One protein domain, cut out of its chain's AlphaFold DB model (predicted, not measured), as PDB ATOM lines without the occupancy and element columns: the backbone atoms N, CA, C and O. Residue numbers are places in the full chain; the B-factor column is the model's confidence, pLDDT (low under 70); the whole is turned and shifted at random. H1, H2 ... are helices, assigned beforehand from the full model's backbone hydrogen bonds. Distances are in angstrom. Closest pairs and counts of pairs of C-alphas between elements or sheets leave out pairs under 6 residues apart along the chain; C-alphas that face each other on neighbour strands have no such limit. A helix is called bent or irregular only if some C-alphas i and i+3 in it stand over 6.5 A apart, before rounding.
ATOM      1  N   PRO A 282      17.933   7.967  35.977       76.50
ATOM      2  CA  PRO A 282      16.524   8.102  35.629       76.50
ATOM      3  C   PRO A 282      15.891   9.381  36.197       76.50
ATOM      4  O   PRO A 282      16.157   9.755  37.352       76.50
ATOM      5  N   PRO A 283      15.084  10.103  35.401       78.50
ATOM      6  CA  PRO A 283      14.472  11.344  35.843       78.50
ATOM      7  C   PRO A 283      13.492  11.058  36.983       78.50
ATOM      8  O   PRO A 283      12.675  10.148  36.910       78.50
ATOM      9  N   LYS A 284      13.560  11.863  38.051       80.06
ATOM     10  CA  LYS A 284      12.638  11.732  39.191       80.06
ATOM     11  C   LYS A 284      11.184  11.831  38.712       80.06
ATOM     12  O   LYS A 284      10.903  12.726  37.906       80.06
ATOM     13  N   PRO A 285      10.265  11.007  39.246       83.56
ATOM     14  CA  PRO A 285       8.894  10.968  38.776       83.56
ATOM     15  C   PRO A 285       8.217  12.320  39.055       83.56
ATOM     16  O   PRO A 285       8.525  12.984  40.058       83.56
ATOM     17  N   PRO A 286       7.341  12.784  38.152       88.50
ATOM     18  CA  PRO A 286       6.731  14.099  38.248       88.50
ATOM     19  C   PRO A 286       5.799  14.180  39.461       88.50
ATOM     20  O   PRO A 286       4.952  13.325  39.693       88.50
ATOM     21  N   THR A 287       5.924  15.260  40.233       91.12
ATOM     22  CA  THR A 287       5.007  15.530  41.348       91.12
ATOM     23  C   THR A 287       3.581  15.803  40.842       91.12
ATOM     24  O   THR A 287       3.409  16.202  39.684       91.12
ATOM     25  N   PRO A 288       2.544  15.697  41.698       92.00
ATOM     26  CA  PRO A 288       1.163  16.002  41.309       92.00
ATOM     27  C   PRO A 288       1.006  17.400  40.680       92.00
ATOM     28  O   PRO A 288       0.343  17.563  39.653       92.00
ATOM     29  N   PHE A 289       1.704  18.405  41.227       92.38
ATOM     30  CA  PHE A 289       1.768  19.737  40.625       92.38
ATOM     31  C   PHE A 289       2.479  19.754  39.261       92.38
ATOM     32  O   PHE A 289       2.029  20.462  38.363       92.38
ATOM     33  N   LYS A 290       3.565  18.990  39.074       91.12
ATOM     34  CA  LYS A 290       4.286  18.925  37.792       91.12
ATOM     35  C   LYS A 290       3.380  18.366  36.691       91.12
ATOM     36  O   LYS A 290       3.215  19.043  35.678       91.12
ATOM     37  N   LEU A 291       2.706  17.240  36.944       91.56
ATOM     38  CA  LEU A 291       1.719  16.647  36.027       91.56
ATOM     39  C   LEU A 291       0.606  17.639  35.641       91.56
ATOM     40  O   LEU A 291       0.313  17.809  34.457       91.56
ATOM     41  N   PHE A 292       0.022  18.342  36.619       93.38
ATOM     42  CA  PHE A 292      -0.962  19.392  36.335       93.38
ATOM     43  C   PHE A 292      -0.360  20.537  35.512       93.38
ATOM     44  O   PHE A 292      -0.974  20.994  34.547       93.38
ATOM     45  N   SER A 293       0.838  21.006  35.876       91.62
ATOM     46  CA  SER A 293       1.494  22.118  35.189       91.62
ATOM     47  C   SER A 293       1.775  21.790  33.726       91.62
ATOM     48  O   SER A 293       1.544  22.646  32.883       91.62
ATOM     49  N   ASP A 294       2.142  20.554  33.392       90.69
ATOM     50  CA  ASP A 294       2.408  20.163  32.004       90.69
ATOM     51  C   ASP A 294       1.122  20.036  31.163       90.69
ATOM     52  O   ASP A 294       1.134  20.361  29.978       90.69
ATOM     53  N   GLU A 295      -0.023  19.681  31.764       92.00
ATOM     54  CA  GLU A 295      -1.322  19.650  31.062       92.00
ATOM     55  C   GLU A 295      -1.940  21.051  30.849       92.00
ATOM     56  O   GLU A 295      -2.802  21.229  29.975       92.00
ATOM     57  N   LYS A 296      -1.536  22.055  31.647       89.81
ATOM     58  CA  LYS A 296      -2.086  23.429  31.593       89.81
ATOM     59  C   LYS A 296      -1.134  24.481  31.014       89.81
ATOM     60  O   LYS A 296      -1.612  25.406  30.365       89.81
ATOM     61  N   MET A 297       0.180  24.350  31.185       89.12
ATOM     62  CA  MET A 297       1.175  25.328  30.719       89.12
ATOM     63  C   MET A 297       1.079  25.616  29.208       89.12
ATOM     64  O   MET A 297       1.074  26.798  28.863       89.12
ATOM     65  N   PRO A 298       0.888  24.627  28.305       90.06
ATOM     66  CA  PRO A 298       0.685  24.909  26.880       90.06
ATOM     67  C   PRO A 298      -0.536  25.795  26.594       90.06
ATOM     68  O   PRO A 298      -0.531  26.551  25.627       90.06
ATOM     69  N   LYS A 299      -1.571  25.746  27.444       89.62
ATOM     70  CA  LYS A 299      -2.805  26.535  27.287       89.62
ATOM     71  C   LYS A 299      -2.598  27.992  27.710       89.62
ATOM     72  O   LYS A 299      -3.127  28.876  27.051       89.62
ATOM     73  N   PHE A 300      -1.791  28.250  28.742       87.31
ATOM     74  CA  PHE A 300      -1.425  29.614  29.148       87.31
ATOM     75  C   PHE A 300      -0.378  30.249  28.218       87.31
ATOM     76  O   PHE A 300      -0.498  31.422  27.875       87.31
ATOM     77  N   VAL A 301       0.606  29.479  27.737       87.94
ATOM     78  CA  VAL A 301       1.561  29.954  26.714       87.94
ATOM     79  C   VAL A 301       0.842  30.216  25.382       87.94
ATOM     80  O   VAL A 301       1.066  31.245  24.754       87.94
ATOM     81  N   GLY A 302      -0.112  29.358  24.996       85.62
ATOM     82  CA  GLY A 302      -0.997  29.582  23.844       85.62
ATOM     83  C   GLY A 302      -1.953  30.779  23.981       85.62
ATOM     84  O   GLY A 302      -2.551  31.188  22.994       85.62
ATOM     85  N   GLN A 303      -2.072  31.369  25.176       85.81
ATOM     86  CA  GLN A 303      -2.771  32.637  25.429       85.81
ATOM     87  C   GLN A 303      -1.822  33.855  25.388       85.81
ATOM     88  O   GLN A 303      -2.189  34.933  25.849       85.81
ATOM     89  N   GLY A 304      -0.600  33.699  24.862       84.75
ATOM     90  CA  GLY A 304       0.367  34.789  24.670       84.75
ATOM     91  C   GLY A 304       1.108  35.236  25.935       84.75
ATOM     92  O   GLY A 304       1.808  36.243  25.904       84.75
ATOM     93  N   MET A 305       0.965  34.511  27.048       82.94
ATOM     94  CA  MET A 305       1.635  34.831  28.314       82.94
ATOM     95  C   MET A 305       3.101  34.393  28.288       82.94
ATOM     96  O   MET A 305       3.436  33.368  27.683       82.94
ATOM     97  N   SER A 306       3.980  35.100  29.004       90.44
ATOM     98  CA  SER A 306       5.368  34.653  29.152       90.44
ATOM     99  C   SER A 306       5.447  33.318  29.903       90.44
ATOM    100  O   SER A 306       4.584  32.969  30.713       90.44
ATOM    101  N   LEU A 307       6.534  32.571  29.681       84.19
ATOM    102  CA  LEU A 307       6.777  31.287  30.347       84.19
ATOM    103  C   LEU A 307       6.771  31.402  31.887       84.19
ATOM    104  O   LEU A 307       6.396  30.455  32.580       84.19
ATOM    105  N   THR A 308       7.157  32.563  32.423       87.81
ATOM    106  CA  THR A 308       7.157  32.853  33.862       87.81
ATOM    107  C   THR A 308       5.731  33.015  34.393       87.81
ATOM    108  O   THR A 308       5.346  32.306  35.324       87.81
ATOM    109  N   GLU A 309       4.921  33.868  33.761       89.56
ATOM    110  CA  GLU A 309       3.522  34.119  34.149       89.56
ATOM    111  C   GLU A 309       2.643  32.877  33.957       89.56
ATOM    112  O   GLU A 309       1.815  32.558  34.809       89.56
ATOM    113  N   ALA A 310       2.844  32.135  32.862       90.31
ATOM    114  CA  ALA A 310       2.153  30.875  32.601       90.31
ATOM    115  C   ALA A 310       2.420  29.846  33.716       90.31
ATOM    116  O   ALA A 310       1.509  29.144  34.159       90.31
ATOM    117  N   ARG A 311       3.661  29.788  34.220       88.75
ATOM    118  CA  ARG A 311       4.052  28.912  35.333       88.75
ATOM    119  C   ARG A 311       3.489  29.377  36.680       88.75
ATOM    120  O   ARG A 311       3.186  28.534  37.527       88.75
ATOM    121  N   GLU A 312       3.349  30.680  36.888       90.88
ATOM    122  CA  GLU A 312       2.716  31.252  38.080       90.88
ATOM    123  C   GLU A 312       1.208  30.977  38.100       90.88
ATOM    124  O   GLU A 312       0.718  30.355  39.042       90.88
ATOM    125  N   LYS A 313       0.498  31.249  37.000       91.25
ATOM    126  CA  LYS A 313      -0.930  30.918  36.854       91.25
ATOM    127  C   LYS A 313      -1.198  29.413  36.944       91.25
ATOM    128  O   LYS A 313      -2.179  29.009  37.563       91.25
ATOM    129  N   CYS A 314      -0.295  28.559  36.445       92.25
ATOM    130  CA  CYS A 314      -0.323  27.121  36.745       92.25
ATOM    131  C   CYS A 314      -0.259  26.833  38.254       92.25
ATOM    132  O   CYS A 314      -0.990  25.970  38.737       92.25
ATOM    133  N   ARG A 315       0.611  27.516  39.009       90.88
ATOM    134  CA  ARG A 315       0.746  27.314  40.460       90.88
ATOM    135  C   ARG A 315      -0.534  27.695  41.194       90.88
ATOM    136  O   ARG A 315      -0.979  26.931  42.048       90.88
ATOM    137  N   ASP A 316      -1.127  28.831  40.856       92.25
ATOM    138  CA  ASP A 316      -2.298  29.342  41.571       92.25
ATOM    139  C   ASP A 316      -3.573  28.583  41.201       92.25
ATOM    140  O   ASP A 316      -4.272  28.112  42.099       92.25
ATOM    141  N   ALA A 317      -3.771  28.261  39.920       92.12
ATOM    142  CA  ALA A 317      -4.829  27.342  39.502       92.12
ATOM    143  C   ALA A 317      -4.719  25.966  40.194       92.12
ATOM    144  O   ALA A 317      -5.739  25.351  40.502       92.12
ATOM    145  N   TYR A 318      -3.502  25.481  40.490       92.75
ATOM    146  CA  TYR A 318      -3.314  24.254  41.276       92.75
ATOM    147  C   TYR A 318      -3.648  24.435  42.764       92.75
ATOM    148  O   TYR A 318      -4.251  23.538  43.357       92.75
ATOM    149  N   LYS A 319      -3.315  25.582  43.382       91.19
ATOM    150  CA  LYS A 319      -3.744  25.904  44.760       91.19
ATOM    151  C   LYS A 319      -5.271  25.877  44.871       91.19
ATOM    152  O   LYS A 319      -5.788  25.300  45.828       91.19
ATOM    153  N   GLU A 320      -5.971  26.437  43.888       92.25
ATOM    154  CA  GLU A 320      -7.433  26.581  43.859       92.25
ATOM    155  C   GLU A 320      -8.202  25.286  43.543       92.25
ATOM    156  O   GLU A 320      -9.387  25.187  43.869       92.25
ATOM    157  N   LEU A 321      -7.556  24.259  42.968       91.88
ATOM    158  CA  LEU A 321      -8.207  22.965  42.718       91.88
ATOM    159  C   LEU A 321      -8.829  22.381  43.997       91.88
ATOM    160  O   LEU A 321      -8.180  22.276  45.042       91.88
ATOM    161  N   LYS A 322     -10.067  21.892  43.891       93.31
ATOM    162  CA  LYS A 322     -10.747  21.179  44.983       93.31
ATOM    163  C   LYS A 322     -10.038  19.853  45.280       93.31
ATOM    164  O   LYS A 322      -9.478  19.245  44.368       93.31
ATOM    165  N   ASP A 323     -10.130  19.354  46.515       92.12
ATOM    166  CA  ASP A 323      -9.519  18.085  46.962       92.12
ATOM    167  C   ASP A 323      -9.695  16.944  45.945       92.12
ATOM    168  O   ASP A 323      -8.719  16.333  45.523       92.12
ATOM    169  N   LYS A 324     -10.929  16.723  45.463       90.31
ATOM    170  CA  LYS A 324     -11.273  15.680  44.477       90.31
ATOM    171  C   LYS A 324     -10.600  15.866  43.104       90.31
ATOM    172  O   LYS A 324     -10.414  14.891  42.386       90.31
ATOM    173  N   GLN A 325     -10.223  17.091  42.729       91.62
ATOM    174  CA  GLN A 325      -9.476  17.375  41.497       91.62
ATOM    175  C   GLN A 325      -7.965  17.211  41.701       91.62
ATOM    176  O   GLN A 325      -7.301  16.652  40.831       91.62
ATOM    177  N   LYS A 326      -7.426  17.635  42.856       93.06
ATOM    178  CA  LYS A 326      -6.032  17.357  43.252       93.06
ATOM    179  C   LYS A 326      -5.776  15.850  43.331       93.06
ATOM    180  O   LYS A 326      -4.766  15.376  42.828       93.06
ATOM    181  N   LEU A 327      -6.735  15.097  43.870       92.38
ATOM    182  CA  LEU A 327      -6.684  13.645  44.036       92.38
ATOM    183  C   LEU A 327      -6.341  12.878  42.745       92.38
ATOM    184  O   LEU A 327      -5.560  11.933  42.811       92.38
ATOM    185  N   LYS A 328      -6.843  13.311  41.575       93.56
ATOM    186  CA  LYS A 328      -6.469  12.727  40.270       93.56
ATOM    187  C   LYS A 328      -4.951  12.776  40.062       93.56
ATOM    188  O   LYS A 328      -4.328  11.761  39.777       93.56
ATOM    189  N   TRP A 329      -4.363  13.957  40.235       93.94
ATOM    190  CA  TRP A 329      -2.928  14.192  40.065       93.94
ATOM    191  C   TRP A 329      -2.091  13.516  41.151       93.94
ATOM    192  O   TRP A 329      -0.964  13.108  40.891       93.94
ATOM    193  N   ILE A 330      -2.652  13.370  42.353       92.44
ATOM    194  CA  ILE A 330      -2.016  12.673  43.472       92.44
ATOM    195  C   ILE A 330      -1.895  11.172  43.188       92.44
ATOM    196  O   ILE A 330      -0.810  10.624  43.371       92.44
ATOM    197  N   TYR A 331      -2.955  10.511  42.710       91.38
ATOM    198  CA  TYR A 331      -2.868   9.097  42.332       91.38
ATOM    199  C   TYR A 331      -2.002   8.889  41.080       91.38
ATOM    200  O   TYR A 331      -1.124   8.034  41.112       91.38
ATOM    201  N   GLN A 332      -2.138   9.732  40.049       90.38
ATOM    202  CA  GLN A 332      -1.326   9.639  38.825       90.38
ATOM    203  C   GLN A 332       0.192   9.810  39.084       90.38
ATOM    204  O   GLN A 332       1.007   9.233  38.374       90.38
ATOM    205  N   ALA A 333       0.596  10.571  40.111       91.19
ATOM    206  CA  ALA A 333       2.004  10.682  40.517       91.19
ATOM    207  C   ALA A 333       2.506   9.490  41.359       91.19
ATOM    208  O   ALA A 333       3.704   9.222  41.383       91.19
ATOM    209  N   LEU A 334       1.610   8.791  42.066       88.69
ATOM    210  CA  LEU A 334       1.935   7.583  42.838       88.69
ATOM    211  C   LEU A 334       2.011   6.336  41.953       88.69
ATOM    212  O   LEU A 334       2.806   5.446  42.227       88.69
ATOM    213  N   GLU A 335       1.214   6.287  40.890       88.69
ATOM    214  CA  GLU A 335       1.226   5.235  39.867       88.69
ATOM    215  C   GLU A 335       2.602   5.115  39.181       88.69
ATOM    216  O   GLU A 335       3.049   4.016  38.876       88.69
ATOM    217  N   GLN A 336       3.327   6.234  39.066       85.25
ATOM    218  CA  GLN A 336       4.688   6.313  38.515       85.25
ATOM    219  C   GLN A 336       5.799   6.103  39.569       85.25
ATOM    220  O   GLN A 336       6.985   6.080  39.234       85.25
ATOM    221  N   GLU A 337       5.457   5.943  40.856       83.12
ATOM    222  CA  GLU A 337       6.427   5.606  41.908       83.12
ATOM    223  C   GLU A 337       7.019   4.183  41.770       83.12
ATOM    224  O   GLU A 337       8.243   4.069  41.880       83.12
ATOM    225  N   PRO A 338       6.248   3.093  41.546       84.56
ATOM    226  CA  PRO A 338       6.822   1.756  41.362       84.56
ATOM    227  C   PRO A 338       7.707   1.662  40.113       84.56
ATOM    228  O   PRO A 338       8.847   1.221  40.240       84.56
ATOM    229  N   GLU A 339       7.243   2.160  38.960       84.56
ATOM    230  CA  GLU A 339       7.997   2.159  37.695       84.56
ATOM    231  C   GLU A 339       9.379   2.810  37.865       84.56
ATOM    232  O   GLU A 339      10.407   2.215  37.537       84.56
ATOM    233  N   PHE A 340       9.420   3.997  38.479       84.94
ATOM    234  CA  PHE A 340      10.669   4.690  38.780       84.94
ATOM    235  C   PHE A 340      11.541   3.937  39.797       84.94
ATOM    236  O   PHE A 340      12.761   3.904  39.644       84.94
ATOM    237  N   ASN A 341      10.966   3.337  40.846       83.94
ATOM    238  CA  ASN A 341      11.759   2.551  41.800       83.94
ATOM    239  C   ASN A 341      12.417   1.345  41.106       83.94
ATOM    240  O   ASN A 341      13.601   1.097  41.334       83.94
ATOM    241  N   GLU A 342      11.699   0.638  40.230       87.06
ATOM    242  CA  GLU A 342      12.273  -0.441  39.425       87.06
ATOM    243  C   GLU A 342      13.364   0.053  38.473       87.06
ATOM    244  O   GLU A 342      14.433  -0.553  38.411       87.06
ATOM    245  N   GLU A 343      13.123   1.143  37.737       86.38
ATOM    246  CA  GLU A 343      14.118   1.730  36.832       86.38
ATOM    247  C   GLU A 343      15.380   2.156  37.599       86.38
ATOM    248  O   GLU A 343      16.497   1.947  37.130       86.38
ATOM    249  N   MET A 344      15.231   2.651  38.828       84.12
ATOM    250  CA  MET A 344      16.353   2.991  39.704       84.12
ATOM    251  C   MET A 344      17.131   1.767  40.216       84.12
ATOM    252  O   MET A 344      18.354   1.863  40.343       84.12
ATOM    253  N   GLU A 345      16.497   0.621  40.493       84.25
ATOM    254  CA  GLU A 345      17.230  -0.623  40.811       84.25
ATOM    255  C   GLU A 345      17.887  -1.237  39.557       84.25
ATOM    256  O   GLU A 345      19.036  -1.689  39.619       84.25
ATOM    257  N   LYS A 346      17.226  -1.164  38.392       87.12
ATOM    258  CA  LYS A 346      17.799  -1.514  37.077       87.12
ATOM    259  C   LYS A 346      19.030  -0.635  36.772       87.12
ATOM    260  O   LYS A 346      20.070  -1.150  36.374       87.12
ATOM    261  N   PHE A 347      18.980   0.664  37.074       85.69
ATOM    262  CA  PHE A 347      20.118   1.580  36.933       85.69
ATOM    263  C   PHE A 347      21.268   1.252  37.900       85.69
ATOM    264  O   PHE A 347      22.419   1.173  37.476       85.69
ATOM    265  N   LYS A 348      20.987   1.017  39.190       84.56
ATOM    266  CA  LYS A 348      22.016   0.642  40.184       84.56
ATOM    267  C   LYS A 348      22.738  -0.656  39.825       84.56
ATOM    268  O   LYS A 348      23.954  -0.736  39.975       84.56
ATOM    269  N   THR A 349      22.003  -1.668  39.361       86.06
ATOM    270  CA  THR A 349      22.581  -2.962  38.965       86.06
ATOM    271  C   THR A 349      23.422  -2.851  37.692       86.06
ATOM    272  O   THR A 349      24.472  -3.483  37.606       86.06
ATOM    273  N   GLN A 350      23.033  -1.995  36.743       86.31
ATOM    274  CA  GLN A 350      23.830  -1.697  35.545       86.31
ATOM    275  C   GLN A 350      25.045  -0.797  35.834       86.31
ATOM    276  O   GLN A 350      26.048  -0.862  35.116       86.31
ATOM    277  N   HIS A 351      24.980   0.067  36.851       82.69
ATOM    278  CA  HIS A 351      26.003   1.072  37.167       82.69
ATOM    279  C   HIS A 351      26.394   1.087  38.663       82.69
ATOM    280  O   HIS A 351      26.214   2.108  39.332       82.69
ATOM    281  N   PRO A 352      27.009   0.007  39.192       79.88
ATOM    282  CA  PRO A 352      27.389  -0.103  40.610       79.88
ATOM    283  C   PRO A 352      28.462   0.904  41.072       79.88
ATOM    284  O   PRO A 352      28.663   1.083  42.268       79.88
ATOM    285  N   ASP A 353      29.138   1.566  40.131       77.88
ATOM    286  CA  ASP A 353      30.130   2.630  40.350       77.88
ATOM    287  C   ASP A 353      29.489   4.023  40.585       77.88
ATOM    288  O   ASP A 353      30.152   4.985  40.968       77.88
ATOM    289  N   VAL A 354      28.172   4.162  40.372       74.75
ATOM    290  CA  VAL A 354      27.446   5.428  40.563       74.75
ATOM    291  C   VAL A 354      26.756   5.442  41.930       74.75
ATOM    292  O   VAL A 354      25.708   4.830  42.120       74.75
ATOM    293  N   ASP A 355      27.318   6.202  42.874       68.44
ATOM    294  CA  ASP A 355      26.720   6.475  44.192       68.44
ATOM    295  C   ASP A 355      25.402   7.267  44.056       68.44
ATOM    296  O   ASP A 355      25.381   8.500  43.982       68.44
ATOM    297  N   VAL A 356      24.286   6.537  43.984       67.00
ATOM    298  CA  VAL A 356      22.923   7.082  43.958       67.00
ATOM    299  C   VAL A 356      22.463   7.383  45.394       67.00
ATOM    300  O   VAL A 356      22.281   6.450  46.180       67.00
ATOM    301  N   PRO A 357      22.163   8.650  45.756       58.56
ATOM    302  CA  PRO A 357      21.791   9.001  47.125       58.56
ATOM    303  C   PRO A 357      20.525   8.280  47.614       58.56
ATOM    304  O   PRO A 357      19.411   8.617  47.213       58.56
ATOM    305  N   ALA A 358      20.677   7.354  48.567       55.78
ATOM    306  CA  ALA A 358      19.624   6.464  49.087       55.78
ATOM    307  C   ALA A 358      18.462   7.143  49.863       55.78
ATOM    308  O   ALA A 358      17.702   6.489  50.581       55.78
ATOM    309  N   LYS A 359      18.300   8.466  49.759       57.06
ATOM    310  CA  LYS A 359      17.224   9.221  50.413       57.06
ATOM    311  C   LYS A 359      15.942   9.136  49.583       57.06
ATOM    312  O   LYS A 359      15.741   9.964  48.696       57.06
ATOM    313  N   LYS A 360      15.043   8.202  49.924       59.06
ATOM    314  CA  LYS A 360      13.643   8.243  49.461       59.06
ATOM    315  C   LYS A 360      13.025   9.595  49.845       59.06
ATOM    316  O   LYS A 360      12.839   9.886  51.027       59.06
ATOM    317  N   LEU A 361      12.765  10.437  48.846       59.28
ATOM    318  CA  LEU A 361      12.068  11.713  48.997       59.28
ATOM    319  C   LEU A 361      10.565  11.463  48.839       59.28
ATOM    320  O   LEU A 361      10.163  10.754  47.925       59.28
ATOM    321  N   SER A 362       9.741  12.056  49.706       73.50
ATOM    322  CA  SER A 362       8.281  11.998  49.560       73.50
ATOM    323  C   SER A 362       7.866  12.697  48.266       73.50
ATOM    324  O   SER A 362       8.130  13.891  48.122       73.50
ATOM    325  N   LEU A 363       7.225  11.972  47.343       81.75
ATOM    326  CA  LEU A 363       6.726  12.534  46.080       81.75
ATOM    327  C   LEU A 363       5.555  13.504  46.302       81.75
ATOM    328  O   LEU A 363       5.405  14.489  45.581       81.75
ATOM    329  N   LEU A 364       4.752  13.232  47.334       88.06
ATOM    330  CA  LEU A 364       3.652  14.076  47.790       88.06
ATOM    331  C   LEU A 364       4.142  15.083  48.830       88.06
ATOM    332  O   LEU A 364       4.915  14.746  49.738       88.06
ATOM    333  N   THR A 365       3.600  16.296  48.766       87.75
ATOM    334  CA  THR A 365       3.638  17.240  49.888       87.75
ATOM    335  C   THR A 365       2.775  16.746  51.058       87.75
ATOM    336  O   THR A 365       1.940  15.848  50.925       87.75
ATOM    337  N   LYS A 366       2.952  17.358  52.235       86.12
ATOM    338  CA  LYS A 366       2.164  17.050  53.441       86.12
ATOM    339  C   LYS A 366       0.653  17.184  53.201       86.12
ATOM    340  O   LYS A 366      -0.114  16.359  53.695       86.12
ATOM    341  N   ASP A 367       0.247  18.195  52.440       87.31
ATOM    342  CA  ASP A 367      -1.161  18.549  52.258       87.31
ATOM    343  C   ASP A 367      -1.820  17.654  51.195       87.31
ATOM    344  O   ASP A 367      -2.939  17.182  51.388       87.31
ATOM    345  N   GLU A 368      -1.092  17.299  50.132       90.88
ATOM    346  CA  GLU A 368      -1.499  16.268  49.162       90.88
ATOM    347  C   GLU A 368      -1.649  14.893  49.829       90.88
ATOM    348  O   GLU A 368      -2.640  14.192  49.615       90.88
ATOM    349  N   LEU A 369      -0.720  14.530  50.719       88.19
ATOM    350  CA  LEU A 369      -0.824  13.314  51.527       88.19
ATOM    351  C   LEU A 369      -2.027  13.357  52.488       88.19
ATOM    352  O   LEU A 369      -2.657  12.327  52.729       88.19
ATOM    353  N   GLN A 370      -2.389  14.530  53.016       86.62
ATOM    354  CA  GLN A 370      -3.599  14.700  53.824       86.62
ATOM    355  C   GLN A 370      -4.882  14.583  52.981       86.62
ATOM    356  O   GLN A 370      -5.837  13.958  53.442       86.62
ATOM    357  N   ILE A 371      -4.898  15.092  51.743       89.38
ATOM    358  CA  ILE A 371      -6.007  14.911  50.786       89.38
ATOM    359  C   ILE A 371      -6.200  13.425  50.448       89.38
ATOM    360  O   ILE A 371      -7.325  12.929  50.529       89.38
ATOM    361  N   LYS A 372      -5.114  12.696  50.148       89.31
ATOM    362  CA  LYS A 372      -5.136  11.241  49.907       89.31
ATOM    363  C   LYS A 372      -5.741  10.485  51.093       89.31
ATOM    364  O   LYS A 372      -6.729   9.775  50.934       89.31
ATOM    365  N   HIS A 373      -5.206  10.701  52.297       88.69
ATOM    366  CA  HIS A 373      -5.705  10.065  53.518       88.69
ATOM    367  C   HIS A 373      -7.188  10.368  53.791       88.69
ATOM    368  O   HIS A 373      -7.938   9.465  54.156       88.69
ATOM    369  N   LYS A 374      -7.621  11.617  53.583       88.44
ATOM    370  CA  LYS A 374      -9.016  12.052  53.743       88.44
ATOM    371  C   LYS A 374      -9.961  11.357  52.753       88.44
ATOM    372  O   LYS A 374     -11.086  11.044  53.127       88.44
ATOM    373  N   ASN A 375      -9.515  11.107  51.519       87.88
ATOM    374  CA  ASN A 375     -10.272  10.327  50.537       87.88
ATOM    375  C   ASN A 375     -10.348   8.837  50.912       87.88
ATOM    376  O   ASN A 375     -11.386   8.210  50.749       87.88
ATOM    377  N   GLU A 376      -9.271   8.290  51.471       84.88
ATOM    378  CA  GLU A 376      -9.161   6.890  51.912       84.88
ATOM    379  C   GLU A 376      -9.892   6.599  53.236       84.88
ATOM    380  O   GLU A 376      -9.628   5.588  53.876       84.88
ATOM    381  N   GLY A 377     -10.776   7.492  53.697       82.69
ATOM    382  CA  GLY A 377     -11.543   7.329  54.940       82.69
ATOM    383  C   GLY A 377     -10.709   7.364  56.228       82.69
ATOM    384  O   GLY A 377     -11.262   7.225  57.320       82.69
TER     385      GLY A 377
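What this domain is: This is residues 282 to 377 of the 773 residues of an uncharacterized protein of Daphnia pulex (UniProt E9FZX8). The long bent helix H3 has H1 and H4 packed on arm H3a; H2 crosses H1, and H3b reaches away. The printed part, 96 residues with helices H1 to H4, is all helix. It is loose, radius of gyration of the C-alphas 16.2 A, spanning 46 by 39 by 17 A.

How they stand to each other: H3, residues 323 to 350, one helix by its hydrogen bonds, is bent at C-alphas 335 and 338, 6.8 A apart, into arms H3a and H3b. H1, residues 288 to 301, touches H3a with residues 288 to 292 alone, closest at C-alphas 288 and 329, 4.6 A. H2, residues 307 to 320, touches H1, closest at C-alphas 300 and 310, 5.1 A. H4, residues 366 to 375, touches H3a, about perpendicular at 76 degrees, closest at C-alphas 371 and 323, 6.1 A. H1 has 8 of 10 O i to N i+4 pairs within hydrogen-bond range, H3a 7 of 9.

Where its parts are: H1 begins at C-alpha 288 (1.163, 16.002, 41.309) and is irregular, C-alphas 295 and 298 being 7.0 A apart. H4 ends at C-alpha 375 (-10.272, 10.327, 50.537).

The domain as a whole: The printed part has no cut; the long link H3 to H4 holds low-confidence residues 355 to 361.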